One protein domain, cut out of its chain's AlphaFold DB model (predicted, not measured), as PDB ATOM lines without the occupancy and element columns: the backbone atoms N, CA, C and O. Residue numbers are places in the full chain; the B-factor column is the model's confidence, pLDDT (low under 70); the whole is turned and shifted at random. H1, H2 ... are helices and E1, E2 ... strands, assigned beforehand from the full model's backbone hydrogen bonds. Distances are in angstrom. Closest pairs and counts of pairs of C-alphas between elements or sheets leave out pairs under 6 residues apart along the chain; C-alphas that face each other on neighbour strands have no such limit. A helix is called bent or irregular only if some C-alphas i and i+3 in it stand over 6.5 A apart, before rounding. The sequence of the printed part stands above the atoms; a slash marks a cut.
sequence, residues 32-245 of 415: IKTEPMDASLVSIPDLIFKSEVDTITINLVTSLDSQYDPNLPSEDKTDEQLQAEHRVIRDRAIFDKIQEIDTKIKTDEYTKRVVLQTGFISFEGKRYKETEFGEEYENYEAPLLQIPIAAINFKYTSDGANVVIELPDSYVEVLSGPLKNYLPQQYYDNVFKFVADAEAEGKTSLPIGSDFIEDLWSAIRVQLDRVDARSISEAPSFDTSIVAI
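What this domain is: This is residues 32 to 245 of the 415 residues of an uncharacterized protein of Candidatus Saccharibacteria bacterium (UniProt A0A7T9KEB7). One long helix, H2, lies over two sheets of three strands, slantwise over E1, E5 and E4 and along E2 and E6. The long, bent hairpin of E2 and E3 reaches away to the other lobe, where H3 and the helical hairpin of H4 and H5 lie. The printed part has 214 residues, of mixed class, in the order H1 E1 H2 E2 E3 E4 E5 H3 H4 H5 E6: five named helices and six named strands. Both sheets, E1 E5 E4 and E3 E2 E6, are antiparallel. The whole is only just compact, close to loose, with a radius of gyration of the C-alphas of 20.0 A, and only just elongated, 61 by 40 by 35 A.

How they stand to each other: Start at residues 37 to 38, paired antiparallel with residues 240 to 241 of E6, residues 240 to 245. H1, residues 44 to 49, only grazes the twisted sheet of E3, residues 132 to 149, E2, residues 112 to 129, and E6; C-alphas 44 and 241 are the closest of H1 and E6, 7.4 A. E1, residues 55 to 61, neighbours E5, residues 160 to 166 (N 58 to O 163, 2.8 A), which neighbours E4, residues 151 to 156 (N 153 to O 164, 2.8 A). H2, residues 79 to 108, makes two layers, a helix on one face, with each sheet: its height is 8.7 A over E1, E5 and E4, and 10.3 A over E2 and E6. Its closest C-alphas to E1 are Asp 91 and Leu 60, 5.1 A. In the hairpin, E2 bends by 114 degrees at residue 124 and E3 by 113 degrees at residue 135; N 140 and O 123 are 2.8 A apart. E6 neighbours E2, with N 117 and O 242 2.8 A apart. H3, residues 177 to 181, is at this sheet's level; C-alphas 181 and 128 are its closest to E2, 5.2 A. H4, residues 185 to 200, touches H5, residues 210 to 225, through 216 to 223 of H5 alone, opposite ways at a shallow tilt of 9 degrees; C-alphas 187 and 223 are closest, 5.9 A. H5 is on the face opposite to H2, 10.5 A over the sheet. O i to N i+4 pairs are within hydrogen-bond range throughout H1, in 24 of 26 in H2, 11 of 12 in H4 and H5, and 0 of 1 in H3, where 2 of 2 i+3 pairs are.

Where its parts are: Find C-alpha 79 at (4.136, -23.241, 54.578); H2 runs 43.4 A from there. E3 spans 37.6 A, E2 26.9 A. E6 ends at C-alpha 245, (-3.151, 11.409, 57.942).

The domain as a whole: C-alphas 67 and 131 are farthest apart, 63.2 A. The printed part has no cut. Links E1 to H2 and H5 to E6 are long. Nineteen residues are under 70 in pLDDT, among them 65 to 71.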
ATOM      1  N   ILE A  32       2.493   9.822  58.048       84.25
ATOM      2  CA  ILE A  32       1.938   8.821  58.959       84.25
ATOM      3  C   ILE A  32       0.857   8.087  58.182       84.25
ATOM      4  O   ILE A  32      -0.247   8.601  57.994       84.25
ATOM      5  N   LYS A  33       1.223   6.910  57.689       91.38
ATOM      6  CA  LYS A  33       0.362   6.014  56.929       91.38
ATOM      7  C   LYS A  33       0.612   4.571  57.342       91.38
ATOM      8  O   LYS A  33       1.697   4.259  57.840       91.38
ATOM      9  N   THR A  34      -0.385   3.722  57.149       93.00
ATOM     10  CA  THR A  34      -0.253   2.273  57.312       93.00
ATOM     11  C   THR A  34       0.584   1.665  56.189       93.00
ATOM     12  O   THR A  34       0.818   2.297  55.153       93.00
ATOM     13  N   GLU A  35       1.000   0.416  56.384       90.25
ATOM     14  CA  GLU A  35       1.370  -0.455  55.266       90.25
ATOM     15  C   GLU A  35       0.151  -0.688  54.344       90.25
ATOM     16  O   GLU A  35      -0.993  -0.511  54.798       90.25
ATOM     17  N   PRO A  36       0.359  -1.060  53.064       91.88
ATOM     18  CA  PRO A  36      -0.728  -1.403  52.154       91.88
ATOM     19  C   PRO A  36      -1.600  -2.531  52.711       91.88
ATOM     20  O   PRO A  36      -1.112  -3.601  53.071       91.88
ATOM     21  N   MET A  37      -2.902  -2.279  52.770       93.50
ATOM     22  CA  MET A  37      -3.925  -3.240  53.159       93.50
ATOM     23  C   MET A  37      -4.546  -3.823  51.895       93.50
ATOM     24  O   MET A  37      -5.090  -3.077  51.080       93.50
ATOM     25  N   ASP A  38      -4.452  -5.138  51.731       91.69
ATOM     26  CA  ASP A  38      -5.019  -5.859  50.591       91.69
ATOM     27  C   ASP A  38      -6.509  -6.208  50.790       91.69
ATOM     28  O   ASP A  38      -7.112  -5.952  51.842       91.69
ATOM     29  N   ALA A  39      -7.095  -6.849  49.777       88.44
ATOM     30  CA  ALA A  39      -8.495  -7.268  49.766       88.44
ATOM     31  C   ALA A  39      -8.893  -8.230  50.907       88.44
ATOM     32  O   ALA A  39     -10.084  -8.353  51.191       88.44
ATOM     33  N   SER A  40      -7.943  -8.895  51.585       86.44
ATOM     34  CA  SER A  40      -8.250  -9.726  52.763       86.44
ATOM     35  C   SER A  40      -8.660  -8.896  53.982       86.44
ATOM     36  O   SER A  40      -9.351  -9.403  54.866       86.44
ATOM     37  N   LEU A  41      -8.240  -7.628  54.022       89.25
ATOM     38  CA  LEU A  41      -8.560  -6.678  55.082       89.25
ATOM     39  C   LEU A  41      -9.693  -5.737  54.668       89.25
ATOM     40  O   LEU A  41     -10.623  -5.533  55.446       89.25
ATOM     41  N   VAL A  42      -9.625  -5.171  53.457       89.19
ATOM     42  CA  VAL A  42     -10.628  -4.232  52.931       89.19
ATOM     43  C   VAL A  42     -10.817  -4.451  51.431       89.19
ATOM     44  O   VAL A  42      -9.914  -4.192  50.640       89.19
ATOM     45  N   SER A  43     -12.018  -4.864  51.019       89.75
ATOM     46  CA  SER A  43     -12.390  -4.943  49.601       89.75
ATOM     47  C   SER A  43     -12.813  -3.567  49.086       89.75
ATOM     48  O   SER A  43     -13.958  -3.141  49.253       89.75
ATOM     49  N   ILE A  44     -11.878  -2.853  48.461       90.00
ATOM     50  CA  ILE A  44     -12.137  -1.523  47.900       90.00
ATOM     51  C   ILE A  44     -13.188  -1.536  46.785       90.00
ATOM     52  O   ILE A  44     -14.048  -0.654  46.799       90.00
ATOM     53  N   PRO A  45     -13.207  -2.510  45.857       88.25
ATOM     54  CA  PRO A  45     -14.248  -2.536  44.840       88.25
ATOM     55  C   PRO A  45     -15.659  -2.666  45.424       88.25
ATOM     56  O   PRO A  45     -16.597  -2.050  44.921       88.25
ATOM     57  N   ASP A  46     -15.823  -3.431  46.507       85.56
ATOM     58  CA  ASP A  46     -17.121  -3.559  47.177       85.56
ATOM     59  C   ASP A  46     -17.498  -2.281  47.933       85.56
ATOM     60  O   ASP A  46     -18.666  -1.889  47.937       85.56
ATOM     61  N   LEU A  47     -16.502  -1.619  48.528       84.81
ATOM     62  CA  LEU A  47     -16.669  -0.361  49.243       84.81
ATOM     63  C   LEU A  47     -17.081   0.788  48.317       84.81
ATOM     64  O   LEU A  47     -17.981   1.549  48.647       84.81
ATOM     65  N   ILE A  48     -16.396   0.933  47.182       85.44
ATOM     66  CA  ILE A  48     -16.523   2.116  46.328       85.44
ATOM     67  C   ILE A  48     -17.633   1.958  45.290       85.44
ATOM     68  O   ILE A  48     -18.338   2.927  45.026       85.44
ATOM     69  N   PHE A  49     -17.812   0.766  44.707       83.81
ATOM     70  CA  PHE A  49     -18.694   0.595  43.544       83.81
ATOM     71  C   PHE A  49     -20.054  -0.036  43.858       83.81
ATOM     72  O   PHE A  49     -20.963   0.070  43.038       83.81
ATOM     73  N   LYS A  50     -20.213  -0.740  44.989       77.88
ATOM     74  CA  LYS A  50     -21.391  -1.609  45.199       77.88
ATOM     75  C   LYS A  50     -22.341  -1.175  46.304       77.88
ATOM     76  O   LYS A  50     -23.528  -1.470  46.197       77.88
ATOM     77  N   SER A  51     -21.843  -0.532  47.355       64.81
ATOM     78  CA  SER A  51     -22.609  -0.352  48.589       64.81
ATOM     79  C   SER A  51     -22.495   1.073  49.120       64.81
ATOM     80  O   SER A  51     -21.413   1.653  49.122       64.81
ATOM     81  N   GLU A  52     -23.598   1.613  49.640       67.94
ATOM     82  CA  GLU A  52     -23.537   2.716  50.602       67.94
ATOM     83  C   GLU A  52     -23.045   2.125  51.928       67.94
ATOM     84  O   GLU A  52     -23.770   1.401  52.612       67.94
ATOM     85  N   VAL A  53     -21.762   2.328  52.225       69.94
ATOM     86  CA  VAL A  53     -21.110   1.774  53.414       69.94
ATOM     87  C   VAL A  53     -20.775   2.904  54.372       69.94
ATOM     88  O   VAL A  53     -19.859   3.681  54.121       69.94
ATOM     89  N   ASP A  54     -21.459   2.928  55.510       74.19
ATOM     90  CA  ASP A  54     -21.170   3.894  56.578       74.19
ATOM     91  C   ASP A  54     -20.003   3.435  57.468       74.19
ATOM     92  O   ASP A  54     -19.350   4.242  58.133       74.19
ATOM     93  N   THR A  55     -19.732   2.120  57.507       83.56
ATOM     94  CA  THR A  55     -18.698   1.534  58.372       83.56
ATOM     95  C   THR A  55     -17.944   0.376  57.722       83.56
ATOM     96  O   THR A  55     -18.536  -0.513  57.114       83.56
ATOM     97  N   ILE A  56     -16.625   0.343  57.914       87.75
ATOM     98  CA  ILE A  56     -15.738  -0.754  57.504       87.75
ATOM     99  C   ILE A  56     -15.196  -1.424  58.761       87.75
ATOM    100  O   ILE A  56     -14.773  -0.745  59.690       87.75
ATOM    101  N   THR A  57     -15.163  -2.755  58.793       89.81
ATOM    102  CA  THR A  57     -14.493  -3.501  59.868       89.81
ATOM    103  C   THR A  57     -13.248  -4.193  59.330       89.81
ATOM    104  O   THR A  57     -13.349  -5.041  58.450       89.81
ATOM    105  N   ILE A  58     -12.089  -3.849  59.888       92.44
ATOM    106  CA  ILE A  58     -10.791  -4.452  59.588       92.44
ATOM    107  C   ILE A  58     -10.424  -5.393  60.732       92.44
ATOM    108  O   ILE A  58     -10.276  -4.958  61.876       92.44
ATOM    109  N   ASN A  59     -10.260  -6.677  60.431       91.50
ATOM    110  CA  ASN A  59      -9.893  -7.687  61.422       91.50
ATOM    111  C   ASN A  59      -8.377  -7.920  61.370       91.50
ATOM    112  O   ASN A  59      -7.876  -8.465  60.386       91.50
ATOM    113  N   LEU A  60      -7.655  -7.511  62.415       90.69
ATOM    114  CA  LEU A  60      -6.194  -7.590  62.489       90.69
ATOM    115  C   LEU A  60      -5.775  -8.620  63.535       90.69
ATOM    116  O   LEU A  60      -6.133  -8.495  64.707       90.69
ATOM    117  N   VAL A  61      -4.991  -9.617  63.125       88.69
ATOM    118  CA  VAL A  61      -4.464 -10.649  64.031       88.69
ATOM    119  C   VAL A  61      -3.088 -10.222  64.527       88.69
ATOM    120  O   VAL A  61      -2.145 -10.123  63.749       88.69
ATOM    121  N   THR A  62      -2.943  -9.966  65.826       84.56
ATOM    122  CA  THR A  62      -1.695  -9.424  66.394       84.56
ATOM    123  C   THR A  62      -0.919 -10.438  67.225       84.56
ATOM    124  O   THR A  62       0.213 -10.152  67.627       84.56
ATOM    125  N   SER A  63      -1.466 -11.633  67.446       79.94
ATOM    126  CA  SER A  63      -0.790 -12.753  68.106       79.94
ATOM    127  C   SER A  63      -1.095 -14.078  67.415       79.94
ATOM    128  O   SER A  63      -2.191 -14.273  66.898       79.94
ATOM    129  N   LEU A  64      -0.130 -14.997  67.439       73.62
ATOM    130  CA  LEU A  64      -0.328 -16.372  66.985       73.62
ATOM    131  C   LEU A  64      -1.174 -17.150  68.001       73.62
ATOM    132  O   LEU A  64      -1.058 -16.925  69.208       73.62
ATOM    133  N   ASP A  65      -1.993 -18.083  67.515       65.62
ATOM    134  CA  ASP A  65      -2.693 -19.034  68.382       65.62
ATOM    135  C   ASP A  65      -1.674 -19.908  69.140       65.62
ATOM    136  O   ASP A  65      -0.587 -20.213  68.651       65.62
ATOM    137  N   SER A  66      -2.069 -20.354  70.327       59.59
ATOM    138  CA  SER A  66      -1.365 -21.285  71.215       59.59
ATOM    139  C   SER A  66      -0.889 -22.590  70.555       59.59
ATOM    140  O   SER A  66      -0.061 -23.296  71.126       59.59
ATOM    141  N   GLN A  67      -1.408 -22.913  69.368       58.31
ATOM    142  CA  GLN A  67      -1.059 -24.089  68.567       58.31
ATOM    143  C   GLN A  67       0.211 -23.911  67.713       58.31
ATOM    144  O   GLN A  67       0.691 -24.886  67.138       58.31
ATOM    145  N   TYR A  68       0.762 -22.698  67.622       63.56
ATOM    146  CA  TYR A  68       1.947 -22.387  66.819       63.56
ATOM    147  C   TYR A  68       3.163 -22.142  67.718       63.56
ATOM    148  O   TYR A  68       3.089 -21.336  68.642       63.56
ATOM    149  N   ASP A  69       4.285 -22.821  67.450       64.94
ATOM    150  CA  ASP A  69       5.540 -22.606  68.183       64.94
ATOM    151  C   ASP A  69       6.376 -21.495  67.513       64.94
ATOM    152  O   ASP A  69       6.956 -21.721  66.447       64.94
ATOM    153  N   PRO A  70       6.481 -20.300  68.124       62.88
ATOM    154  CA  PRO A  70       7.228 -19.181  67.558       62.88
ATOM    155  C   PRO A  70       8.753 -19.394  67.560       62.88
ATOM    156  O   PRO A  70       9.465 -18.623  66.917       62.88
ATOM    157  N   ASN A  71       9.272 -20.405  68.271       68.06
ATOM    158  CA  ASN A  71      10.711 -20.667  68.384       68.06
ATOM    159  C   ASN A  71      11.233 -21.706  67.383       68.06
ATOM    160  O   ASN A  71      12.434 -21.990  67.381       68.06
ATOM    161  N   LEU A  72      10.365 -22.277  66.541       71.56
ATOM    162  CA  LEU A  72      10.806 -23.188  65.491       71.56
ATOM    163  C   LEU A  72      11.711 -22.436  64.487       71.56
ATOM    164  O   LEU A  72      11.381 -21.310  64.101       71.56
ATOM    165  N   PRO A  73      12.839 -23.010  64.034       73.69
ATOM    166  CA  PRO A  73      13.621 -22.445  62.934       73.69
ATOM    167  C   PRO A  73      12.793 -22.373  61.645       73.69
ATOM    168  O   PRO A  73      11.994 -23.263  61.372       73.69
ATOM    169  N   SER A  74      12.994 -21.335  60.823       69.75
ATOM    170  CA  SER A  74      12.222 -21.126  59.582       69.75
ATOM    171  C   SER A  74      12.293 -22.297  58.594       69.75
ATOM    172  O   SER A  74      11.362 -22.481  57.823       69.75
ATOM    173  N   GLU A  75      13.375 -23.081  58.625       72.81
ATOM    174  CA  GLU A  75      13.588 -24.256  57.762       72.81
ATOM    175  C   GLU A  75      12.701 -25.454  58.141       72.81
ATOM    176  O   GLU A  75      12.433 -26.306  57.298       72.81
ATOM    177  N   ASP A  76      12.214 -25.492  59.384       74.56
ATOM    178  CA  ASP A  76      11.398 -26.580  59.929       74.56
ATOM    179  C   ASP A  76       9.897 -26.231  59.969       74.56
ATOM    180  O   ASP A  76       9.075 -27.055  60.379       74.56
ATOM    181  N   LYS A  77       9.524 -25.005  59.571       76.50
ATOM    182  CA  LYS A  77       8.132 -24.537  59.570       76.50
ATOM    183  C   LYS A  77       7.393 -25.023  58.333       76.50
ATOM    184  O   LYS A  77       7.928 -25.012  57.227       76.50
ATOM    185  N   THR A  78       6.128 -25.396  58.504       81.94
ATOM    186  CA  THR A  78       5.254 -25.648  57.353       81.94
ATOM    187  C   THR A  78       4.925 -24.337  56.635       81.94
ATOM    188  O   THR A  78       4.944 -23.261  57.239       81.94
ATOM    189  N   ASP A  79       4.559 -24.417  55.353       79.88
ATOM    190  CA  ASP A  79       4.136 -23.241  54.578       79.88
ATOM    191  C   ASP A  79       2.977 -22.486  55.258       79.88
ATOM    192  O   ASP A  79       2.944 -21.257  55.260       79.88
ATOM    193  N   GLU A  80       2.058 -23.210  55.907       80.06
ATOM    194  CA  GLU A  80       0.950 -22.633  56.678       80.06
ATOM    195  C   GLU A  80       1.437 -21.833  57.897       80.06
ATOM    196  O   GLU A  80       0.919 -20.751  58.180       80.06
ATOM    197  N   GLN A  81       2.462 -22.324  58.601       78.06
ATOM    198  CA  GLN A  81       3.056 -21.627  59.745       78.06
ATOM    199  C   GLN A  81       3.769 -20.347  59.306       78.06
ATOM    200  O   GLN A  81       3.591 -19.299  59.925       78.06
ATOM    201  N   LEU A  82       4.523 -20.405  58.205       80.25
ATOM    202  CA  LEU A  82       5.192 -19.233  57.637       80.25
ATOM    203  C   LEU A  82       4.181 -18.167  57.190       80.25
ATOM    204  O   LEU A  82       4.357 -16.982  57.474       80.25
ATOM    205  N   GLN A  83       3.082 -18.576  56.551       81.81
ATOM    206  CA  GLN A  83       2.006 -17.663  56.152       81.81
ATOM    207  C   GLN A  83       1.295 -17.031  57.355       81.81
ATOM    208  O   GLN A  83       1.018 -15.829  57.338       81.81
ATOM    209  N   ALA A  84       1.031 -17.805  58.412       81.69
ATOM    210  CA  ALA A  84       0.438 -17.289  59.643       81.69
ATOM    211  C   ALA A  84       1.353 -16.257  60.326       81.69
ATOM    212  O   ALA A  84       0.884 -15.198  60.743       81.69
ATOM    213  N   GLU A  85       2.662 -16.513  60.380       83.06
ATOM    214  CA  GLU A  85       3.642 -15.561  60.914       83.06
ATOM    215  C   GLU A  85       3.714 -14.278  60.094       83.06
ATOM    216  O   GLU A  85       3.659 -13.182  60.655       83.06
ATOM    217  N   HIS A  86       3.772 -14.396  58.766       85.12
ATOM    218  CA  HIS A  86       3.774 -13.243  57.869       85.12
ATOM    219  C   HIS A  86       2.510 -12.396  58.043       85.12
ATOM    220  O   HIS A  86       2.597 -11.167  58.111       85.12
ATOM    221  N   ARG A  87       1.345 -13.042  58.182       85.81
ATOM    222  CA  ARG A  87       0.079 -12.359  58.460       85.81
ATOM    223  C   ARG A  87       0.130 -11.603  59.784       85.81
ATOM    224  O   ARG A  87      -0.219 -10.430  59.799       85.81
ATOM    225  N   VAL A  88       0.586 -12.230  60.871       86.69
ATOM    226  CA  VAL A  88       0.663 -11.579  62.192       86.69
ATOM    227  C   VAL A  88       1.625 -10.392  62.178       86.69
ATOM    228  O   VAL A  88       1.321  -9.348  62.752       86.69
ATOM    229  N   ILE A  89       2.773 -10.517  61.506       87.00
ATOM    230  CA  ILE A  89       3.741  -9.420  61.368       87.00
ATOM    231  C   ILE A  89       3.112  -8.246  60.606       87.00
ATOM    232  O   ILE A  89       3.188  -7.106  61.073       87.00
ATOM    233  N   ARG A  90       2.462  -8.522  59.468       89.94
ATOM    234  CA  ARG A  90       1.759  -7.521  58.652       89.94
ATOM    235  C   ARG A  90       0.647  -6.834  59.448       89.94
ATOM    236  O   ARG A  90       0.629  -5.610  59.549       89.94
ATOM    237  N   ASP A  91      -0.262  -7.615  60.025       91.88
ATOM    238  CA  ASP A  91      -1.445  -7.119  60.731       91.88
ATOM    239  C   ASP A  91      -1.052  -6.320  61.982       91.88
ATOM    240  O   ASP A  91      -1.648  -5.277  62.250       91.88
ATOM    241  N   ARG A  92      -0.002  -6.737  62.708       90.06
ATOM    242  CA  ARG A  92       0.560  -5.969  63.829       90.06
ATOM    243  C   ARG A  92       1.130  -4.626  63.370       90.06
ATOM    244  O   ARG A  92       0.836  -3.612  63.992       90.06
ATOM    245  N   ALA A  93       1.888  -4.593  62.273       90.44
ATOM    246  CA  ALA A  93       2.435  -3.341  61.744       90.44
ATOM    247  C   ALA A  93       1.328  -2.355  61.324       90.44
ATOM    248  O   ALA A  93       1.422  -1.157  61.603       90.44
ATOM    249  N   ILE A  94       0.258  -2.856  60.697       92.94
ATOM    250  CA  ILE A  94      -0.927  -2.058  60.354       92.94
ATOM    251  C   ILE A  94      -1.619  -1.566  61.630       92.94
ATOM    252  O   ILE A  94      -1.903  -0.374  61.744       92.94
ATOM    253  N   PHE A  95      -1.848  -2.452  62.602       92.75
ATOM    254  CA  PHE A  95      -2.506  -2.129  63.866       92.75
ATOM    255  C   PHE A  95      -1.781  -1.012  64.628       92.75
ATOM    256  O   PHE A  95      -2.395   0.005  64.956       92.75
ATOM    257  N   ASP A  96      -0.468  -1.157  64.825       91.44
ATOM    258  CA  ASP A  96       0.367  -0.172  65.518       91.44
ATOM    259  C   ASP A  96       0.306   1.194  64.814       91.44
ATOM    260  O   ASP A  96       0.235   2.246  65.458       91.44
ATOM    261  N   LYS A  97       0.272   1.200  63.472       93.06
ATOM    262  CA  LYS A  97       0.134   2.433  62.687       93.06
ATOM    263  C   LYS A  97      -1.239   3.070  62.805       93.06
ATOM    264  O   LYS A  97      -1.310   4.291  62.929       93.06
ATOM    265  N   ILE A  98      -2.317   2.292  62.803       92.50
ATOM    266  CA  ILE A  98      -3.670   2.821  63.007       92.50
ATOM    267  C   ILE A  98      -3.796   3.429  64.415       92.50
ATOM    268  O   ILE A  98      -4.369   4.509  64.559       92.50
ATOM    269  N   GLN A  99      -3.202   2.813  65.443       90.31
ATOM    270  CA  GLN A  99      -3.158   3.391  66.793       90.31
ATOM    271  C   GLN A  99      -2.340   4.692  66.856       90.31
ATOM    272  O   GLN A  99      -2.749   5.658  67.510       90.31
ATOM    273  N   GLU A 100      -1.200   4.753  66.159       91.06
ATOM    274  CA  GLU A 100      -0.413   5.986  66.024       91.06
ATOM    275  C   GLU A 100      -1.239   7.096  65.354       91.06
ATOM    276  O   GLU A 100      -1.204   8.248  65.798       91.06
ATOM    277  N   ILE A 101      -2.004   6.751  64.312       89.88
ATOM    278  CA  ILE A 101      -2.890   7.671  63.592       89.88
ATOM    279  C   ILE A 101      -3.994   8.207  64.513       89.88
ATOM    280  O   ILE A 101      -4.135   9.426  64.629       89.88
ATOM    281  N   ASP A 102      -4.719   7.327  65.212       86.56
ATOM    282  CA  ASP A 102      -5.783   7.702  66.159       86.56
ATOM    283  C   ASP A 102      -5.260   8.593  67.300       86.56
ATOM    284  O   ASP A 102      -5.919   9.537  67.738       86.56
ATOM    285  N   THR A 103      -4.033   8.349  67.762       85.94
ATOM    286  CA  THR A 103      -3.413   9.176  68.804       85.94
ATOM    287  C   THR A 103      -3.051  10.565  68.280       85.94
ATOM    288  O   THR A 103      -3.295  11.566  68.953       85.94
ATOM    289  N   LYS A 104      -2.470  10.648  67.079       82.88
ATOM    290  CA  LYS A 104      -1.996  11.916  66.507       82.88
ATOM    291  C   LYS A 104      -3.117  12.807  65.992       82.88
ATOM    292  O   LYS A 104      -2.985  14.027  66.055       82.88
ATOM    293  N   ILE A 105      -4.216  12.243  65.494       80.00
ATOM    294  CA  ILE A 105      -5.318  13.076  65.005       80.00
ATOM    295  C   ILE A 105      -5.975  13.874  66.139       80.00
ATOM    296  O   ILE A 105      -6.333  15.028  65.931       80.00
ATOM    297  N   LYS A 106      -6.012  13.329  67.364       76.56
ATOM    298  CA  LYS A 106      -6.556  14.006  68.557       76.56
ATOM    299  C   LYS A 106      -5.833  15.308  68.911       76.56
ATOM    300  O   LYS A 106      -6.409  16.153  69.586       76.56
ATOM    301  N   THR A 107      -4.581  15.488  68.479       71.62
ATOM    302  CA  THR A 107      -3.821  16.728  68.713       71.62
ATOM    303  C   THR A 107      -3.908  17.728  67.558       71.62
ATOM    304  O   THR A 107      -3.697  18.914  67.788       71.62
ATOM    305  N   ASP A 108      -4.240  17.277  66.343       66.38
ATOM    306  CA  ASP A 108      -4.172  18.074  65.106       66.38
ATOM    307  C   ASP A 108      -5.520  18.169  64.357       66.38
ATOM    308  O   ASP A 108      -5.551  18.544  63.181       66.38
ATOM    309  N   GLU A 109      -6.637  17.851  65.016       65.44
ATOM    310  CA  GLU A 109      -7.963  17.649  64.405       65.44
ATOM    311  C   GLU A 109      -8.445  18.820  63.530       65.44
ATOM    312  O   GLU A 109      -9.148  18.621  62.541       65.44
ATOM    313  N   TYR A 110      -8.042  20.054  63.835       62.09
ATOM    314  CA  TYR A 110      -8.422  21.234  63.050       62.09
ATOM    315  C   TYR A 110      -7.698  21.340  61.704       62.09
ATOM    316  O   TYR A 110      -8.242  21.899  60.756       62.09
ATOM    317  N   THR A 111      -6.481  20.808  61.607       66.75
ATOM    318  CA  THR A 111      -5.585  21.018  60.451       66.75
ATOM    319  C   THR A 111      -5.394  19.759  59.619       66.75
ATOM    320  O   THR A 111      -5.066  19.824  58.432       66.75
ATOM    321  N   LYS A 112      -5.634  18.601  60.235       77.62
ATOM    322  CA  LYS A 112      -5.446  17.283  59.647       77.62
ATOM    323  C   LYS A 112      -6.732  16.484  59.706       77.62
ATOM    324  O   LYS A 112      -7.657  16.791  60.454       77.62
ATOM    325  N   ARG A 113      -6.786  15.443  58.894       82.75
ATOM    326  CA  ARG A 113      -7.850  14.444  58.882       82.75
ATOM    327  C   ARG A 113      -7.265  13.080  58.582       82.75
ATOM    328  O   ARG A 113      -6.193  12.977  57.982       82.75
ATOM    329  N   VAL A 114      -7.996  12.052  58.980       88.94
ATOM    330  CA  VAL A 114      -7.696  10.681  58.588       88.94
ATOM    331  C   VAL A 114      -8.446  10.373  57.299       88.94
ATOM    332  O   VAL A 114      -9.592  10.787  57.128       88.94
ATOM    333  N   VAL A 115      -7.779   9.693  56.374       90.06
ATOM    334  CA  VAL A 115      -8.334   9.296  55.079       90.06
ATOM    335  C   VAL A 115      -7.954   7.856  54.755       90.06
ATOM    336  O   VAL A 115      -6.869   7.398  55.119       90.06
ATOM    337  N   LEU A 116      -8.832   7.163  54.037       92.00
ATOM    338  CA  LEU A 116      -8.540   5.923  53.330       92.00
ATOM    339  C   LEU A 116      -8.178   6.272  51.885       92.00
ATOM    340  O   LEU A 116      -9.000   6.847  51.179       92.00
ATOM    341  N   GLN A 117      -6.971   5.943  51.436       93.81
ATOM    342  CA  GLN A 117      -6.509   6.239  50.079       93.81
ATOM    343  C   GLN A 117      -6.401   4.963  49.244       93.81
ATOM    344  O   GLN A 117      -5.992   3.917  49.752       93.81
ATOM    345  N   THR A 118      -6.770   5.051  47.968       94.44
ATOM    346  CA  THR A 118      -6.788   3.918  47.030       94.44
ATOM    347  C   THR A 118      -6.826   4.408  45.575       94.44
ATOM    348  O   THR A 118      -6.673   5.605  45.315       94.44
ATOM    349  N   GLY A 119      -6.994   3.497  44.613       94.25
ATOM    350  CA  GLY A 119      -6.922   3.804  43.187       94.25
ATOM    351  C   GLY A 119      -5.509   4.228  42.815       94.25
ATOM    352  O   GLY A 119      -5.313   5.320  42.293       94.25
ATOM    353  N   PHE A 120      -4.512   3.426  43.181       95.25
ATOM    354  CA  PHE A 120      -3.113   3.764  42.958       95.25
ATOM    355  C   PHE A 120      -2.806   3.812  41.465       95.25
ATOM    356  O   PHE A 120      -3.135   2.891  40.718       95.25
ATOM    357  N   ILE A 121      -2.173   4.901  41.047       96.00
ATOM    358  CA  ILE A 121      -1.714   5.127  39.680       96.00
ATOM    359  C   ILE A 121      -0.197   5.235  39.672       96.00
ATOM    360  O   ILE A 121       0.404   5.690  40.650       96.00
ATOM    361  N   SER A 122       0.414   4.860  38.553       96.25
ATOM    362  CA  SER A 122       1.853   5.006  38.365       96.25
ATOM    363  C   SER A 122       2.210   5.469  36.959       96.25
ATOM    364  O   SER A 122       1.515   5.168  35.990       96.25
ATOM    365  N   PHE A 123       3.273   6.261  36.857       96.81
ATOM    366  CA  PHE A 123       3.876   6.672  35.590       96.81
ATOM    367  C   PHE A 123       5.301   7.189  35.812       96.81
ATOM    368  O   PHE A 123       5.681   7.578  36.914       96.81
ATOM    369  N   GLU A 124       6.079   7.249  34.742       96.50
ATOM    370  CA  GLU A 124       7.370   7.927  34.671       96.50
ATOM    371  C   GLU A 124       7.182   9.293  34.015       96.50
ATOM    372  O   GLU A 124       6.729   9.388  32.874       96.50
ATOM    373  N   GLY A 125       7.531  10.373  34.708       93.94
ATOM    374  CA  GLY A 125       7.315  11.728  34.205       93.94
ATOM    375  C   GLY A 125       8.436  12.681  34.581       93.94
ATOM    376  O   GLY A 125       9.125  12.497  35.581       93.94
ATOM    377  N   LYS A 126       8.610  13.731  33.780       93.12
ATOM    378  CA  LYS A 126       9.505  14.843  34.117       93.12
ATOM    379  C   LYS A 126       8.759  15.839  34.986       93.12
ATOM    380  O   LYS A 126       7.633  16.215  34.659       93.12
ATOM    381  N   ARG A 127       9.382  16.314  36.066       90.56
ATOM    382  CA  ARG A 127       8.768  17.371  36.876       90.56
ATOM    383  C   ARG A 127       8.630  18.661  36.080       90.56
ATOM    384  O   ARG A 127       9.594  19.123  35.485       90.56
ATOM    385  N   TYR A 128       7.462  19.273  36.142       86.75
ATOM    386  CA  TYR A 128       7.170  20.590  35.606       86.75
ATOM    387  C   TYR A 128       7.265  21.637  36.724       86.75
ATOM    388  O   TYR A 128       6.613  21.509  37.764       86.75
ATOM    389  N   LYS A 129       8.087  22.674  36.531       83.44
ATOM    390  CA  LYS A 129       8.210  23.810  37.457       83.44
ATOM    391  C   LYS A 129       8.090  25.116  36.689       83.44
ATOM    392  O   LYS A 129       8.893  25.377  35.803       83.44
ATOM    393  N   GLU A 130       7.120  25.939  37.087       74.12
ATOM    394  CA  GLU A 130       6.820  27.267  36.528       74.12
ATOM    395  C   GLU A 130       6.556  27.257  35.011       74.12
ATOM    396  O   GLU A 130       5.402  27.338  34.586       74.12
ATOM    397  N   THR A 131       7.611  27.140  34.203       76.88
ATOM    398  CA  THR A 131       7.581  27.225  32.736       76.88
ATOM    399  C   THR A 131       8.342  26.109  32.014       76.88
ATOM    400  O   THR A 131       8.209  25.994  30.797       76.88
ATOM    401  N   GLU A 132       9.094  25.259  32.722       87.38
ATOM    402  CA  GLU A 132       9.964  24.259  32.095       87.38
ATOM    403  C   GLU A 132       9.856  22.879  32.758       87.38
ATOM    404  O   GLU A 132       9.493  22.736  33.932       87.38
ATOM    405  N   PHE A 133      10.177  21.846  31.978       89.75
ATOM    406  CA  PHE A 133      10.322  20.479  32.468       89.75
ATOM    407  C   PHE A 133      11.757  20.226  32.921       89.75
ATOM    408  O   PHE A 133      12.708  20.655  32.272       89.75
ATOM    409  N   GLY A 134      11.908  19.464  34.000       87.69
ATOM    410  CA  GLY A 134      13.189  18.902  34.404       87.69
ATOM    411  C   GLY A 134      13.757  17.950  33.351       87.69
ATOM    412  O   GLY A 134      13.053  17.454  32.469       87.69
ATOM    413  N   GLU A 135      15.054  17.684  33.447       85.50
ATOM    414  CA  GLU A 135      15.754  16.837  32.477       85.50
ATOM    415  C   GLU A 135      15.525  15.338  32.730       85.50
ATOM    416  O   GLU A 135      15.448  14.552  31.781       85.50
ATOM    417  N   GLU A 136      15.361  14.953  33.998       91.06
ATOM    418  CA  GLU A 136      15.269  13.564  34.447       91.06
ATOM    419  C   GLU A 136      13.819  13.080  34.585       91.06
ATOM    420  O   GLU A 136      12.918  13.834  34.960       91.06
ATOM    421  N   TYR A 137      13.612  11.796  34.286       93.44
ATOM    422  CA  TYR A 137      12.356  11.104  34.568       93.44
ATOM    423  C   TYR A 137      12.339  10.640  36.023       93.44
ATOM    424  O   TYR A 137      13.291  10.018  36.495       93.44
ATOM    425  N   GLU A 138      11.231  10.900  36.706       93.25
ATOM    426  CA  GLU A 138      10.949  10.411  38.050       93.25
ATOM    427  C   GLU A 138       9.798   9.401  37.997       93.25
ATOM    428  O   GLU A 138       8.810   9.603  37.285       93.25
ATOM    429  N   ASN A 139       9.913   8.329  38.784       94.06
ATOM    430  CA  ASN A 139       8.799   7.425  39.046       94.06
ATOM    431  C   ASN A 139       7.798   8.118  39.969       94.06
ATOM    432  O   ASN A 139       8.137   8.513  41.088       94.06
ATOM    433  N   TYR A 140       6.560   8.225  39.508       93.38
ATOM    434  CA  TYR A 140       5.431   8.675  40.296       93.38
ATOM    435  C   TYR A 140       4.533   7.485  40.619       93.38
ATOM    436  O   TYR A 140       4.118   6.760  39.720       93.38
ATOM    437  N   GLU A 141       4.212   7.313  41.899       93.44
ATOM    438  CA  GLU A 141       3.228   6.345  42.378       93.44
ATOM    439  C   GLU A 141       2.454   6.964  43.543       93.44
ATOM    440  O   GLU A 141       3.044   7.400  44.540       93.44
ATOM    441  N   ALA A 142       1.133   7.060  43.405       92.06
ATOM    442  CA  ALA A 142       0.280   7.706  44.395       92.06
ATOM    443  C   ALA A 142      -1.182   7.256  44.262       92.06
ATOM    444  O   ALA A 142      -1.597   6.825  43.184       92.06
ATOM    445  N   PRO A 143      -1.984   7.383  45.332       94.06
ATOM    446  CA  PRO A 143      -3.420   7.163  45.248       94.06
ATOM    447  C   PRO A 143      -4.101   8.271  44.435       94.06
ATOM    448  O   PRO A 143      -3.787   9.452  44.604       94.06
ATOM    449  N   LEU A 144      -5.066   7.891  43.599       93.94
ATOM    450  CA  LEU A 144      -5.917   8.822  42.859       93.94
ATOM    451  C   LEU A 144      -7.157   9.233  43.657       93.94
ATOM    452  O   LEU A 144      -7.687  10.320  43.438       93.94
ATOM    453  N   LEU A 145      -7.620   8.389  44.581       92.25
ATOM    454  CA  LEU A 145      -8.826   8.623  45.371       92.25
ATOM    455  C   LEU A 145      -8.514   8.620  46.864       92.25
ATOM    456  O   LEU A 145      -7.678   7.845  47.341       92.25
ATOM    457  N   GLN A 146      -9.251   9.433  47.617       89.94
ATOM    458  CA  GLN A 146      -9.293   9.321  49.068       89.94
ATOM    459  C   GLN A 146     -10.704   9.490  49.626       89.94
ATOM    460  O   GLN A 146     -11.496  10.288  49.134       89.94
ATOM    461  N   ILE A 147     -10.990   8.754  50.692       88.06
ATOM    462  CA  ILE A 147     -12.263   8.770  51.404       88.06
ATOM    463  C   ILE A 147     -11.978   9.262  52.825       88.06
ATOM    464  O   ILE A 147     -11.146   8.658  53.511       88.06
ATOM    465  N   PRO A 148     -12.596  10.361  53.283       85.88
ATOM    466  CA  PRO A 148     -12.472  10.804  54.666       85.88
ATOM    467  C   PRO A 148     -12.888   9.716  55.665       85.88
ATOM    468  O   PRO A 148     -13.777   8.916  55.395       85.88
ATOM    469  N   ILE A 149     -12.246   9.695  56.832       86.81
ATOM    470  CA  ILE A 149     -12.607   8.830  57.960       86.81
ATOM    471  C   ILE A 149     -13.065   9.722  59.117       86.81
ATOM    472  O   ILE A 149     -12.354  10.650  59.507       86.81
ATOM    473  N   ALA A 150     -14.250   9.434  59.653       80.00
ATOM    474  CA  ALA A 150     -14.894  10.185  60.726       80.00
ATOM    475  C   ALA A 150     -14.333   9.770  62.081       80.00
ATOM    476  O   ALA A 150     -13.960  10.608  62.898       80.00
ATOM    477  N   ALA A 151     -14.269   8.457  62.299       81.19
ATOM    478  CA  ALA A 151     -13.858   7.866  63.554       81.19
ATOM    479  C   ALA A 151     -13.207   6.501  63.327       81.19
ATOM    480  O   ALA A 151     -13.512   5.785  62.370       81.19
ATOM    481  N   ILE A 152     -12.312   6.141  64.245       88.31
ATOM    482  CA  ILE A 152     -11.691   4.823  64.326       88.31
ATOM    483  C   ILE A 152     -11.990   4.265  65.714       88.31
ATOM    484  O   ILE A 152     -11.585   4.831  66.727       88.31
ATOM    485  N   ASN A 153     -12.686   3.135  65.763       89.75
ATOM    486  CA  ASN A 153     -13.058   2.455  66.993       89.75
ATOM    487  C   ASN A 153     -12.350   1.103  67.088       89.75
ATOM    488  O   ASN A 153     -12.356   0.317  66.145       89.75
ATOM    489  N   PHE A 154     -11.787   0.790  68.253       91.75
ATOM    490  CA  PHE A 154     -11.043  -0.451  68.472       91.75
ATOM    491  C   PHE A 154     -11.838  -1.416  69.356       91.75
ATOM    492  O   PHE A 154     -12.227  -1.070  70.473       91.75
ATOM    493  N   LYS A 155     -12.041  -2.648  68.881       92.19
ATOM    494  CA  LYS A 155     -12.605  -3.763  69.655       92.19
ATOM    495  C   LYS A 155     -11.564  -4.873  69.773       92.19
ATOM    496  O   LYS A 155     -11.337  -5.615  68.825       92.19
ATOM    497  N   TYR A 156     -10.930  -4.977  70.932       89.56
ATOM    498  CA  TYR A 156      -9.876  -5.961  71.188       89.56
ATOM    499  C   TYR A 156     -10.448  -7.380  71.317       89.56
ATOM    500  O   TYR A 156     -11.467  -7.580  71.982       89.56
ATOM    501  N   THR A 157      -9.783  -8.352  70.695       87.12
ATOM    502  CA  THR A 157     -10.094  -9.787  70.782       87.12
ATOM    503  C   THR A 157      -8.960 -10.530  71.491       87.12
ATOM    504  O   THR A 157      -7.962  -9.932  71.891       87.12
ATOM    505  N   SER A 158      -9.115 -11.838  71.706       83.31
ATOM    506  CA  SER A 158      -8.087 -12.670  72.348       83.31
ATOM    507  C   SER A 158      -6.801 -12.805  71.528       83.31
ATOM    508  O   SER A 158      -5.746 -13.054  72.099       83.31
ATOM    509  N   ASP A 159      -6.901 -12.664  70.209       84.50
ATOM    510  CA  ASP A 159      -5.850 -12.913  69.220       84.50
ATOM    511  C   ASP A 159      -5.446 -11.659  68.418       84.50
ATOM    512  O   ASP A 159      -4.555 -11.714  67.563       84.50
ATOM    513  N   GLY A 160      -6.095 -10.520  68.672       87.94
ATOM    514  CA  GLY A 160      -5.986  -9.351  67.810       87.94
ATOM    515  C   GLY A 160      -6.908  -8.196  68.183       87.94
ATOM    516  O   GLY A 160      -7.195  -7.927  69.354       87.94
ATOM    517  N   ALA A 161      -7.355  -7.475  67.159       91.25
ATOM    518  CA  ALA A 161      -8.326  -6.405  67.293       91.25
ATOM    519  C   ALA A 161      -9.148  -6.228  66.012       91.25
ATOM    520  O   ALA A 161      -8.631  -6.297  64.898       91.25
ATOM    521  N   ASN A 162     -10.423  -5.902  66.196       91.75
ATOM    522  CA  ASN A 162     -11.303  -5.449  65.133       91.75
ATOM    523  C   ASN A 162     -11.336  -3.922  65.155       91.75
ATOM    524  O   ASN A 162     -11.803  -3.309  66.121       91.75
ATOM    525  N   VAL A 163     -10.825  -3.311  64.094       93.12
ATOM    526  CA  VAL A 163     -10.832  -1.866  63.889       93.12
ATOM    527  C   VAL A 163     -12.060  -1.514  63.062       93.12
ATOM    528  O   VAL A 163     -12.182  -1.934  61.917       93.12
ATOM    529  N   VAL A 164     -12.979  -0.749  63.641       91.06
ATOM    530  CA  VAL A 164     -14.168  -0.246  62.951       91.06
ATOM    531  C   VAL A 164     -13.903   1.192  62.522       91.06
ATOM    532  O   VAL A 164     -13.683   2.060  63.363       91.06
ATOM    533  N   ILE A 165     -13.911   1.427  61.217       89.81
ATOM    534  CA  ILE A 165     -13.725   2.730  60.584       89.81
ATOM    535  C   ILE A 165     -15.099   3.262  60.187       89.81
ATOM    536  O   ILE A 165     -15.827   2.587  59.465       89.81
ATOM    537  N   GLU A 166     -15.435   4.463  60.640       84.31
ATOM    538  CA  GLU A 166     -16.639   5.187  60.228       84.31
ATOM    539  C   GLU A 166     -16.287   6.141  59.084       84.31
ATOM    540  O   GLU A 166     -15.327   6.908  59.188       84.31
ATOM    541  N   LEU A 167     -17.051   6.103  57.995       78.69
ATOM    542  CA  LEU A 167     -16.872   6.993  56.850       78.69
ATOM    543  C   LEU A 167     -17.903   8.132  56.941       78.69
ATOM    544  O   LEU A 167     -19.100   7.851  56.972       78.69
ATOM    545  N   PRO A 168     -17.488   9.411  57.037       63.59
ATOM    546  CA  PRO A 168     -18.407  10.529  57.126       63.59
ATOM    547  C   PRO A 168     -18.820  10.957  55.726       63.59
ATOM    548  O   PRO A 168     -17.955  11.334  54.942       63.59
ATOM    549  N   ASP A 169     -20.132  11.007  55.489       55.91
ATOM    550  CA  ASP A 169     -20.769  11.530  54.279       55.91
ATOM    551  C   ASP A 169     -20.323  10.827  52.981       55.91
ATOM    552  O   ASP A 169     -19.150  10.705  52.664       55.91
ATOM    553  N   SER A 170     -21.286  10.394  52.172       62.97
ATOM    554  CA  SER A 170     -21.097   9.590  50.959       62.97
ATOM    555  C   SER A 170     -20.345  10.319  49.826       62.97
ATOM    556  O   SER A 170     -20.922  10.521  48.762       62.97
ATOM    557  N   TYR A 171     -19.098  10.764  50.008       71.94
ATOM    558  CA  TYR A 171     -18.281  11.387  48.964       71.94
ATOM    559  C   TYR A 171     -16.816  10.945  49.005       71.94
ATOM    560  O   TYR A 171     -16.234  10.667  50.051       71.94
ATOM    561  N   VAL A 172     -16.229  10.880  47.817       83.56
ATOM    562  CA  VAL A 172     -14.843  10.510  47.556       83.56
ATOM    563  C   VAL A 172     -14.149  11.693  46.915       83.56
ATOM    564  O   VAL A 172     -14.680  12.333  46.016       83.56
ATOM    565  N   GLU A 173     -12.940  11.985  47.363       85.06
ATOM    566  CA  GLU A 173     -12.154  13.081  46.821       85.06
ATOM    567  C   GLU A 173     -11.154  12.572  45.791       85.06
ATOM    568  O   GLU A 173     -10.440  11.590  46.022       85.06
ATOM    569  N   VAL A 174     -11.063  13.287  44.670       89.19
ATOM    570  CA  VAL A 174     -10.076  13.012  43.628       89.19
ATOM    571  C   VAL A 174      -8.790  13.782  43.921       89.19
ATOM    572  O   VAL A 174      -8.759  15.010  43.975       89.19
ATOM    573  N   LEU A 175      -7.685  13.054  44.057       87.75
ATOM    574  CA  LEU A 175      -6.356  13.591  44.331       87.75
ATOM    575  C   LEU A 175      -5.639  14.033  43.047       87.75
ATOM    576  O   LEU A 175      -4.576  13.524  42.699       87.75
ATOM    577  N   SER A 176      -6.192  15.024  42.345       86.75
ATOM    578  CA  SER A 176      -5.574  15.570  41.126       86.75
ATOM    579  C   SER A 176      -4.401  16.521  41.407       86.75
ATOM    580  O   SER A 176      -3.483  16.623  40.596       86.75
ATOM    581  N   GLY A 177      -4.377  17.181  42.570       82.50
ATOM    582  CA  GLY A 177      -3.402  18.227  42.922       82.50
ATOM    583  C   GLY A 177      -1.923  17.880  42.673       82.50
ATOM    584  O   GLY A 177      -1.212  18.683  42.061       82.50
ATOM    585  N   PRO A 178      -1.423  16.695  43.081       86.31
ATOM    586  CA  PRO A 178      -0.034  16.304  42.835       86.31
ATOM    587  C   PRO A 178       0.372  16.266  41.353       86.31
ATOM    588  O   PRO A 178       1.557  16.452  41.061       86.31
ATOM    589  N   LEU A 179      -0.580  16.080  40.428       88.44
ATOM    590  CA  LEU A 179      -0.332  16.044  38.981       88.44
ATOM    591  C   LEU A 179       0.148  17.392  38.432       88.44
ATOM    592  O   LEU A 179       0.823  17.422  37.407       88.44
ATOM    593  N   LYS A 180      -0.101  18.505  39.135       88.25
ATOM    594  CA  LYS A 180       0.441  19.828  38.782       88.25
ATOM    595  C   LYS A 180       1.972  19.846  38.716       88.25
ATOM    596  O   LYS A 180       2.554  20.646  37.994       88.25
ATOM    597  N   ASN A 181       2.635  18.945  39.445       88.88
ATOM    598  CA  ASN A 181       4.090  18.809  39.390       88.88
ATOM    599  C   ASN A 181       4.588  18.130  38.109       88.88
ATOM    600  O   ASN A 181       5.795  18.042  37.935       88.88
ATOM    601  N   TYR A 182       3.699  17.624  37.255       91.62
ATOM    602  CA  TYR A 182       4.029  16.901  36.021       91.62
ATOM    603  C   TYR A 182       3.275  17.444  34.802       91.62
ATOM    604  O   TYR A 182       3.623  17.123  33.671       91.62
ATOM    605  N   LEU A 183       2.261  18.288  35.013       91.62
ATOM    606  CA  LEU A 183       1.438  18.871  33.963       91.62
ATOM    607  C   LEU A 183       1.581  20.402  33.940       91.62
ATOM    608  O   LEU A 183       1.375  21.047  34.971       91.62
ATOM    609  N   PRO A 184       1.843  21.007  32.767       91.25
ATOM    610  CA  PRO A 184       1.656  22.433  32.545       91.25
ATOM    611  C   PRO A 184       0.249  22.887  32.934       91.25
ATOM    612  O   PRO A 184      -0.716  22.136  32.769       91.25
ATOM    613  N   GLN A 185       0.122  24.144  33.377       86.75
ATOM    614  CA  GLN A 185      -1.132  24.696  33.907       86.75
ATOM    615  C   GLN A 185      -2.323  24.454  32.964       86.75
ATOM    616  O   GLN A 185      -3.324  23.904  33.393       86.75
ATOM    617  N   GLN A 186      -2.169  24.721  31.661       89.50
ATOM    618  CA  GLN A 186      -3.227  24.505  30.660       89.50
ATOM    619  C   GLN A 186      -3.759  23.061  30.582       89.50
ATOM    620  O   GLN A 186      -4.901  22.840  30.188       89.50
ATOM    621  N   TYR A 187      -2.933  22.059  30.896       92.00
ATOM    622  CA  TYR A 187      -3.333  20.652  30.872       92.00
ATOM    623  C   TYR A 187      -3.908  20.233  32.219       92.00
ATOM    624  O   TYR A 187      -4.908  19.520  32.259       92.00
ATOM    625  N   TYR A 188      -3.323  20.732  33.311       89.62
ATOM    626  CA  TYR A 188      -3.880  20.568  34.648       89.62
ATOM    627  C   TYR A 188      -5.293  21.160  34.749       89.62
ATOM    628  O   TYR A 188      -6.177  20.497  35.277       89.62
ATOM    629  N   ASP A 189      -5.538  22.334  34.163       85.19
ATOM    630  CA  ASP A 189      -6.851  22.990  34.156       85.19
ATOM    631  C   ASP A 189      -7.935  22.116  33.505       85.19
ATOM    632  O   ASP A 189      -9.081  22.127  33.948       85.19
ATOM    633  N   ASN A 190      -7.587  21.300  32.501       88.94
ATOM    634  CA  ASN A 190      -8.533  20.358  31.891       88.94
ATOM    635  C   ASN A 190      -8.912  19.226  32.855       88.94
ATOM    636  O   ASN A 190     -10.084  18.866  32.943       88.94
ATOM    637  N   VAL A 191      -7.932  18.673  33.581       90.00
ATOM    638  CA  VAL A 191      -8.178  17.641  34.604       90.00
ATOM    639  C   VAL A 191      -8.989  18.233  35.750       90.00
ATOM    640  O   VAL A 191      -9.979  17.646  36.174       90.00
ATOM    641  N   PHE A 192      -8.597  19.413  36.224       85.31
ATOM    642  CA  PHE A 192      -9.283  20.116  37.298       85.31
ATOM    643  C   PHE A 192     -10.735  20.413  36.932       85.31
ATOM    644  O   PHE A 192     -11.627  20.101  37.711       85.31
ATOM    645  N   LYS A 193     -10.981  20.944  35.728       82.06
ATOM    646  CA  LYS A 193     -12.335  21.205  35.244       82.06
ATOM    647  C   LYS A 193     -13.178  19.931  35.205       82.06
ATOM    648  O   LYS A 193     -14.296  19.948  35.694       82.06
ATOM    649  N   PHE A 194     -12.632  18.829  34.689       89.06
ATOM    650  CA  PHE A 194     -13.340  17.547  34.676       89.06
ATOM    651  C   PHE A 194     -13.730  17.088  36.090       89.06
ATOM    652  O   PHE A 194     -14.860  16.662  36.308       89.06
ATOM    653  N   VAL A 195     -12.808  17.196  37.055       86.00
ATOM    654  CA  VAL A 195     -13.079  16.847  38.459       86.00
ATOM    655  C   VAL A 195     -14.141  17.769  39.059       86.00
ATOM    656  O   VAL A 195     -15.074  17.279  39.684       86.00
ATOM    657  N   ALA A 196     -14.039  19.080  38.834       77.31
ATOM    658  CA  ALA A 196     -14.992  20.062  39.342       77.31
ATOM    659  C   ALA A 196     -16.405  19.846  38.777       77.31
ATOM    660  O   ALA A 196     -17.375  19.845  39.533       77.31
ATOM    661  N   ASP A 197     -16.516  19.606  37.467       78.06
ATOM    662  CA  ASP A 197     -17.785  19.300  36.799       78.06
ATOM    663  C   ASP A 197     -18.381  17.994  37.369       78.06
ATOM    664  O   ASP A 197     -19.557  17.936  37.727       78.06
ATOM    665  N   ALA A 198     -17.561  16.955  37.561       81.19
ATOM    666  CA  ALA A 198     -18.008  15.691  38.145       81.19
ATOM    667  C   ALA A 198     -18.457  15.805  39.613       81.19
ATOM    668  O   ALA A 198     -19.416  15.139  40.013       81.19
ATOM    669  N   GLU A 199     -17.784  16.626  40.421       75.19
ATOM    670  CA  GLU A 199     -18.197  16.914  41.797       75.19
ATOM    671  C   GLU A 199     -19.521  17.679  41.839       75.19
ATOM    672  O   GLU A 199     -20.398  17.328  42.631       75.19
ATOM    673  N   ALA A 200     -19.701  18.673  40.963       69.94
ATOM    674  CA  ALA A 200     -20.952  19.421  40.844       69.94
ATOM    675  C   ALA A 200     -22.130  18.509  40.454       69.94
ATOM    676  O   ALA A 200     -23.217  18.616  41.023       69.94
ATOM    677  N   GLU A 201     -21.887  17.550  39.558       75.62
ATOM    678  CA  GLU A 201     -22.860  16.535  39.139       75.62
ATOM    679  C   GLU A 201     -23.091  15.420  40.185       75.62
ATOM    680  O   GLU A 201     -23.904  14.515  39.962       75.62
ATOM    681  N   GLY A 202     -22.362  15.428  41.309       73.62
ATOM    682  CA  GLY A 202     -22.451  14.408  42.358       73.62
ATOM    683  C   GLY A 202     -21.898  13.033  41.963       73.62
ATOM    684  O   GLY A 202     -22.220  12.033  42.601       73.62
ATOM    685  N   LYS A 203     -21.064  12.939  40.916       80.94
ATOM    686  CA  LYS A 203     -20.447  11.671  40.464       80.94
ATOM    687  C   LYS A 203     -19.387  11.135  41.424       80.94
ATOM    688  O   LYS A 203     -19.034   9.961  41.347       80.94
ATOM    689  N   THR A 204     -18.892  11.987  42.312       81.44
ATOM    690  CA  THR A 204     -17.935  11.644  43.365       81.44
ATOM    691  C   THR A 204     -18.610  11.131  44.636       81.44
ATOM    692  O   THR A 204     -17.924  10.845  45.616       81.44
ATOM    693  N   SER A 205     -19.937  10.980  44.642       80.38
ATOM    694  CA  SER A 205     -20.644  10.365  45.758       80.38
ATOM    695  C   SER A 205     -20.569   8.841  45.738       80.38
ATOM    696  O   SER A 205     -20.609   8.226  44.676       80.38
ATOM    697  N   LEU A 206     -20.467   8.230  46.921       77.50
ATOM    698  CA  LEU A 206     -20.546   6.776  47.062       77.50
ATOM    699  C   LEU A 206     -21.996   6.302  46.858       77.50
ATOM    700  O   LEU A 206     -22.900   6.932  47.411       77.50
ATOM    701  N   PRO A 207     -22.224   5.186  46.141       83.25
ATOM    702  CA  PRO A 207     -21.243   4.420  45.368       83.25
ATOM    703  C   PRO A 207     -20.835   5.140  44.071       83.25
ATOM    704  O   PRO A 207     -21.676   5.654  43.332       83.25
ATOM    705  N   ILE A 208     -19.536   5.129  43.764       84.12
ATOM    706  CA  ILE A 208     -19.001   5.727  42.537       84.12
ATOM    707  C   ILE A 208     -19.361   4.839  41.341       84.12
ATOM    708  O   ILE A 208     -19.291   3.614  41.415       84.12
ATOM    709  N   GLY A 209     -19.708   5.443  40.202       84.06
ATOM    710  CA  GLY A 209     -19.859   4.700  38.947       84.06
ATOM    711  C   GLY A 209     -18.506   4.265  38.376       84.06
ATOM    712  O   GLY A 209     -17.605   5.092  38.263       84.06
ATOM    713  N   SER A 210     -18.370   3.004  37.956       84.38
ATOM    714  CA  SER A 210     -17.165   2.499  37.269       84.38
ATOM    715  C   SER A 210     -16.751   3.391  36.097       84.38
ATOM    716  O   SER A 210     -15.586   3.765  35.983       84.38
ATOM    717  N   ASP A 211     -17.735   3.822  35.310       88.88
ATOM    718  CA  ASP A 211     -17.549   4.648  34.118       88.88
ATOM    719  C   ASP A 211     -16.884   5.990  34.460       88.88
ATOM    720  O   ASP A 211     -16.049   6.481  33.711       88.88
ATOM    721  N   PHE A 212     -17.179   6.564  35.637       90.69
ATOM    722  CA  PHE A 212     -16.543   7.810  36.070       90.69
ATOM    723  C   PHE A 212     -15.043   7.632  36.321       90.69
ATOM    724  O   PHE A 212     -14.266   8.517  35.975       90.69
ATOM    725  N   ILE A 213     -14.621   6.506  36.905       92.00
ATOM    726  CA  ILE A 213     -13.197   6.236  37.138       92.00
ATOM    727  C   ILE A 213     -12.466   6.021  35.812       92.00
ATOM    728  O   ILE A 213     -11.355   6.524  35.643       92.00
ATOM    729  N   GLU A 214     -13.091   5.313  34.871       92.50
ATOM    730  CA  GLU A 214     -12.549   5.124  33.523       92.50
ATOM    731  C   GLU A 214     -12.411   6.463  32.785       92.50
ATOM    732  O   GLU A 214     -11.334   6.769  32.265       92.50
ATOM    733  N   ASP A 215     -13.451   7.299  32.811       94.38
ATOM    734  CA  ASP A 215     -13.450   8.630  32.201       94.38
ATOM    735  C   ASP A 215     -12.409   9.552  32.850       94.38
ATOM    736  O   ASP A 215     -11.644  10.222  32.148       94.38
ATOM    737  N   LEU A 216     -12.329   9.558  34.186       94.81
ATOM    738  CA  LEU A 216     -11.347  10.330  34.947       94.81
ATOM    739  C   LEU A 216      -9.925   9.923  34.571       94.81
ATOM    740  O   LEU A 216      -9.079  10.778  34.291       94.81
ATOM    741  N   TRP A 217      -9.649   8.617  34.556       95.81
ATOM    742  CA  TRP A 217      -8.319   8.127  34.228       95.81
ATOM    743  C   TRP A 217      -7.956   8.403  32.771       95.81
ATOM    744  O   TRP A 217      -6.843   8.846  32.492       95.81
ATOM    745  N   SER A 218      -8.904   8.234  31.850       95.75
ATOM    746  CA  SER A 218      -8.738   8.593  30.442       95.75
ATOM    747  C   SER A 218      -8.404  10.079  30.276       95.75
ATOM    748  O   SER A 218      -7.433  10.429  29.598       95.75
ATOM    749  N   ALA A 219      -9.131  10.966  30.967       95.00
ATOM    750  CA  ALA A 219      -8.888  12.406  30.934       95.00
ATOM    751  C   ALA A 219      -7.476  12.773  31.422       95.00
ATOM    752  O   ALA A 219      -6.807  13.599  30.790       95.00
ATOM    753  N   ILE A 220      -7.003  12.136  32.501       96.19
ATOM    754  CA  ILE A 220      -5.645  12.318  33.040       96.19
ATOM    755  C   ILE A 220      -4.594  11.771  32.070       96.19
ATOM    756  O   ILE A 220      -3.642  12.478  31.732       96.19
ATOM    757  N   ARG A 221      -4.773  10.541  31.580       95.88
ATOM    758  CA  ARG A 221      -3.832   9.865  30.682       95.88
ATOM    759  C   ARG A 221      -3.599  10.654  29.400       95.88
ATOM    760  O   ARG A 221      -2.455  10.833  29.003       95.88
ATOM    761  N   VAL A 222      -4.654  11.222  28.811       95.75
ATOM    762  CA  VAL A 222      -4.532  12.093  27.628       95.75
ATOM    763  C   VAL A 222      -3.631  13.302  27.900       95.75
ATOM    764  O   VAL A 222      -2.906  13.731  27.003       95.75
ATOM    765  N   GLN A 223      -3.654  13.873  29.110       95.81
ATOM    766  CA  GLN A 223      -2.749  14.975  29.454       95.81
ATOM    767  C   GLN A 223      -1.314  14.492  29.686       95.81
ATOM    768  O   GLN A 223      -0.379  15.170  29.265       95.81
ATOM    769  N   LEU A 224      -1.141  13.330  30.320       95.12
ATOM    770  CA  LEU A 224       0.170  12.717  30.555       95.12
ATOM    771  C   LEU A 224       0.872  12.342  29.236       95.12
ATOM    772  O   LEU A 224       2.048  12.653  29.055       95.12
ATOM    773  N   ASP A 225       0.140  11.783  28.273       93.69
ATOM    774  CA  ASP A 225       0.673  11.449  26.946       93.69
ATOM    775  C   ASP A 225       1.169  12.702  26.195       93.69
ATOM    776  O   ASP A 225       2.171  12.662  25.480       93.69
ATOM    777  N   ARG A 226       0.514  13.858  26.387       94.12
ATOM    778  CA  ARG A 226       0.921  15.136  25.769       94.12
ATOM    779  C   ARG A 226       2.231  15.696  26.318       94.12
ATOM    780  O   ARG A 226       2.811  16.573  25.678       94.12
ATOM    781  N   VAL A 227       2.671  15.239  27.490       93.50
ATOM    782  CA  VAL A 227       3.916  15.680  28.141       93.50
ATOM    783  C   VAL A 227       5.019  14.618  28.088       93.50
ATOM    784  O   VAL A 227       6.004  14.729  28.812       93.50
ATOM    785  N   ASP A 228       4.876  13.615  27.213       91.88
ATOM    786  CA  ASP A 228       5.836  12.514  27.036       91.88
ATOM    787  C   ASP A 228       6.090  11.719  28.333       91.88
ATOM    788  O   ASP A 228       7.218  11.302  28.623       91.88
ATOM    789  N   ALA A 229       5.038  11.527  29.141       94.00
ATOM    790  CA  ALA A 229       5.067  10.585  30.254       94.00
ATOM    791  C   ALA A 229       5.143   9.138  29.734       94.00
ATOM    792  O   ALA A 229       4.633   8.802  28.666       94.00
ATOM    793  N   ARG A 230       5.808   8.272  30.495       94.44
ATOM    794  CA  ARG A 230       6.116   6.883  30.133       94.44
ATOM    795  C   ARG A 230       5.563   5.931  31.176       94.44
ATOM    796  O   ARG A 230       5.190   6.353  32.265       94.44
ATOM    797  N   SER A 231       5.517   4.643  30.835       94.62
ATOM    798  CA  SER A 231       5.184   3.573  31.786       94.62
ATOM    799  C   SER A 231       3.884   3.840  32.565       94.62
ATOM    800  O   SER A 231       3.781   3.514  33.742       94.62
ATOM    801  N   ILE A 232       2.912   4.488  31.911       95.88
ATOM    802  CA  ILE A 232       1.652   4.908  32.526       95.88
ATOM    803  C   ILE A 232       0.802   3.665  32.796       95.88
ATOM    804  O   ILE A 232       0.558   2.874  31.881       95.88
ATOM    805  N   SER A 233       0.332   3.505  34.033       95.25
ATOM    806  CA  SER A 233      -0.553   2.414  34.440       95.25
ATOM    807  C   SER A 233      -1.805   2.347  33.561       95.25
ATOM    808  O   SER A 233      -2.415   3.369  33.247       95.25
ATOM    809  N   GLU A 234      -2.231   1.145  33.169       94.25
ATOM    810  CA  GLU A 234      -3.395   0.992  32.283       94.25
ATOM    811  C   GLU A 234      -4.689   1.507  32.927       94.25
ATOM    812  O   GLU A 234      -5.464   2.198  32.266       94.25
ATOM    813  N   ALA A 235      -4.869   1.240  34.222       94.50
ATOM    814  CA  ALA A 235      -5.983   1.697  35.043       94.50
ATOM    815  C   ALA A 235      -5.522   1.939  36.496       94.50
ATOM    816  O   ALA A 235      -4.490   1.390  36.898       94.50
ATOM    817  N   PRO A 236      -6.271   2.717  37.299       95.12
ATOM    818  CA  PRO A 236      -6.027   2.822  38.736       95.12
ATOM    819  C   PRO A 236      -6.208   1.462  39.430       95.12
ATOM    820  O   PRO A 236      -7.231   0.802  39.241       95.12
ATOM    821  N   SER A 237      -5.240   1.043  40.250       94.56
ATOM    822  CA  SER A 237      -5.327  -0.204  41.024       94.56
ATOM    823  C   SER A 237      -6.091   0.004  42.332       94.56
ATOM    824  O   SER A 237      -5.759   0.867  43.150       94.56
ATOM    825  N   PHE A 238      -7.099  -0.839  42.547       93.69
ATOM    826  CA  PHE A 238      -7.905  -0.900  43.770       93.69
ATOM    827  C   PHE A 238      -7.597  -2.147  44.613       93.69
ATOM    828  O   PHE A 238      -8.352  -2.480  45.521       93.69
ATOM    829  N   ASP A 239      -6.490  -2.836  44.323       92.25
ATOM    830  CA  ASP A 239      -6.102  -4.068  45.025       92.25
ATOM    831  C   ASP A 239      -5.627  -3.795  46.454       92.25
ATOM    832  O   ASP A 239      -5.646  -4.681  47.311       92.25
ATOM    833  N   THR A 240      -5.185  -2.560  46.702       93.12
ATOM    834  CA  THR A 240      -4.685  -2.123  47.997       93.12
ATOM    835  C   THR A 240      -5.264  -0.777  48.420       93.12
ATOM    836  O   THR A 240      -5.740   0.037  47.619       93.12
ATOM    837  N   SER A 241      -5.213  -0.540  49.725       94.50
ATOM    838  CA  SER A 241      -5.571   0.730  50.345       94.50
ATOM    839  C   SER A 241      -4.649   1.063  51.505       94.50
ATOM    840  O   SER A 241      -4.005   0.188  52.081       94.50
ATOM    841  N   ILE A 242      -4.576   2.341  51.856       94.69
ATOM    842  CA  ILE A 242      -3.802   2.815  53.005       94.69
ATOM    843  C   ILE A 242      -4.647   3.752  53.852       94.69
ATOM    844  O   ILE A 242      -5.380   4.584  53.319       94.69
ATOM    845  N   VAL A 243      -4.510   3.659  55.172       94.06
ATOM    846  CA  VAL A 243      -5.021   4.691  56.078       94.06
ATOM    847  C   VAL A 243      -3.895   5.678  56.331       94.06
ATOM    848  O   VAL A 243      -2.786   5.283  56.698       94.06
ATOM    849  N   ALA A 244      -4.158   6.961  56.119       92.44
ATOM    850  CA  ALA A 244      -3.160   8.012  56.243       92.44
ATOM    851  C   ALA A 244      -3.726   9.256  56.927       92.44
ATOM    852  O   ALA A 244      -4.926   9.529  56.875       92.44
ATOM    853  N   ILE A 245      -2.838  10.039  57.537       87.69
ATOM    854  CA  ILE A 245      -3.151  11.409  57.942       87.69
ATOM    855  C   ILE A 245      -2.774  12.347  56.802       87.69
ATOM    856  O   ILE A 245      -1.616  12.392  56.384       87.69
TER     857      ILE A 245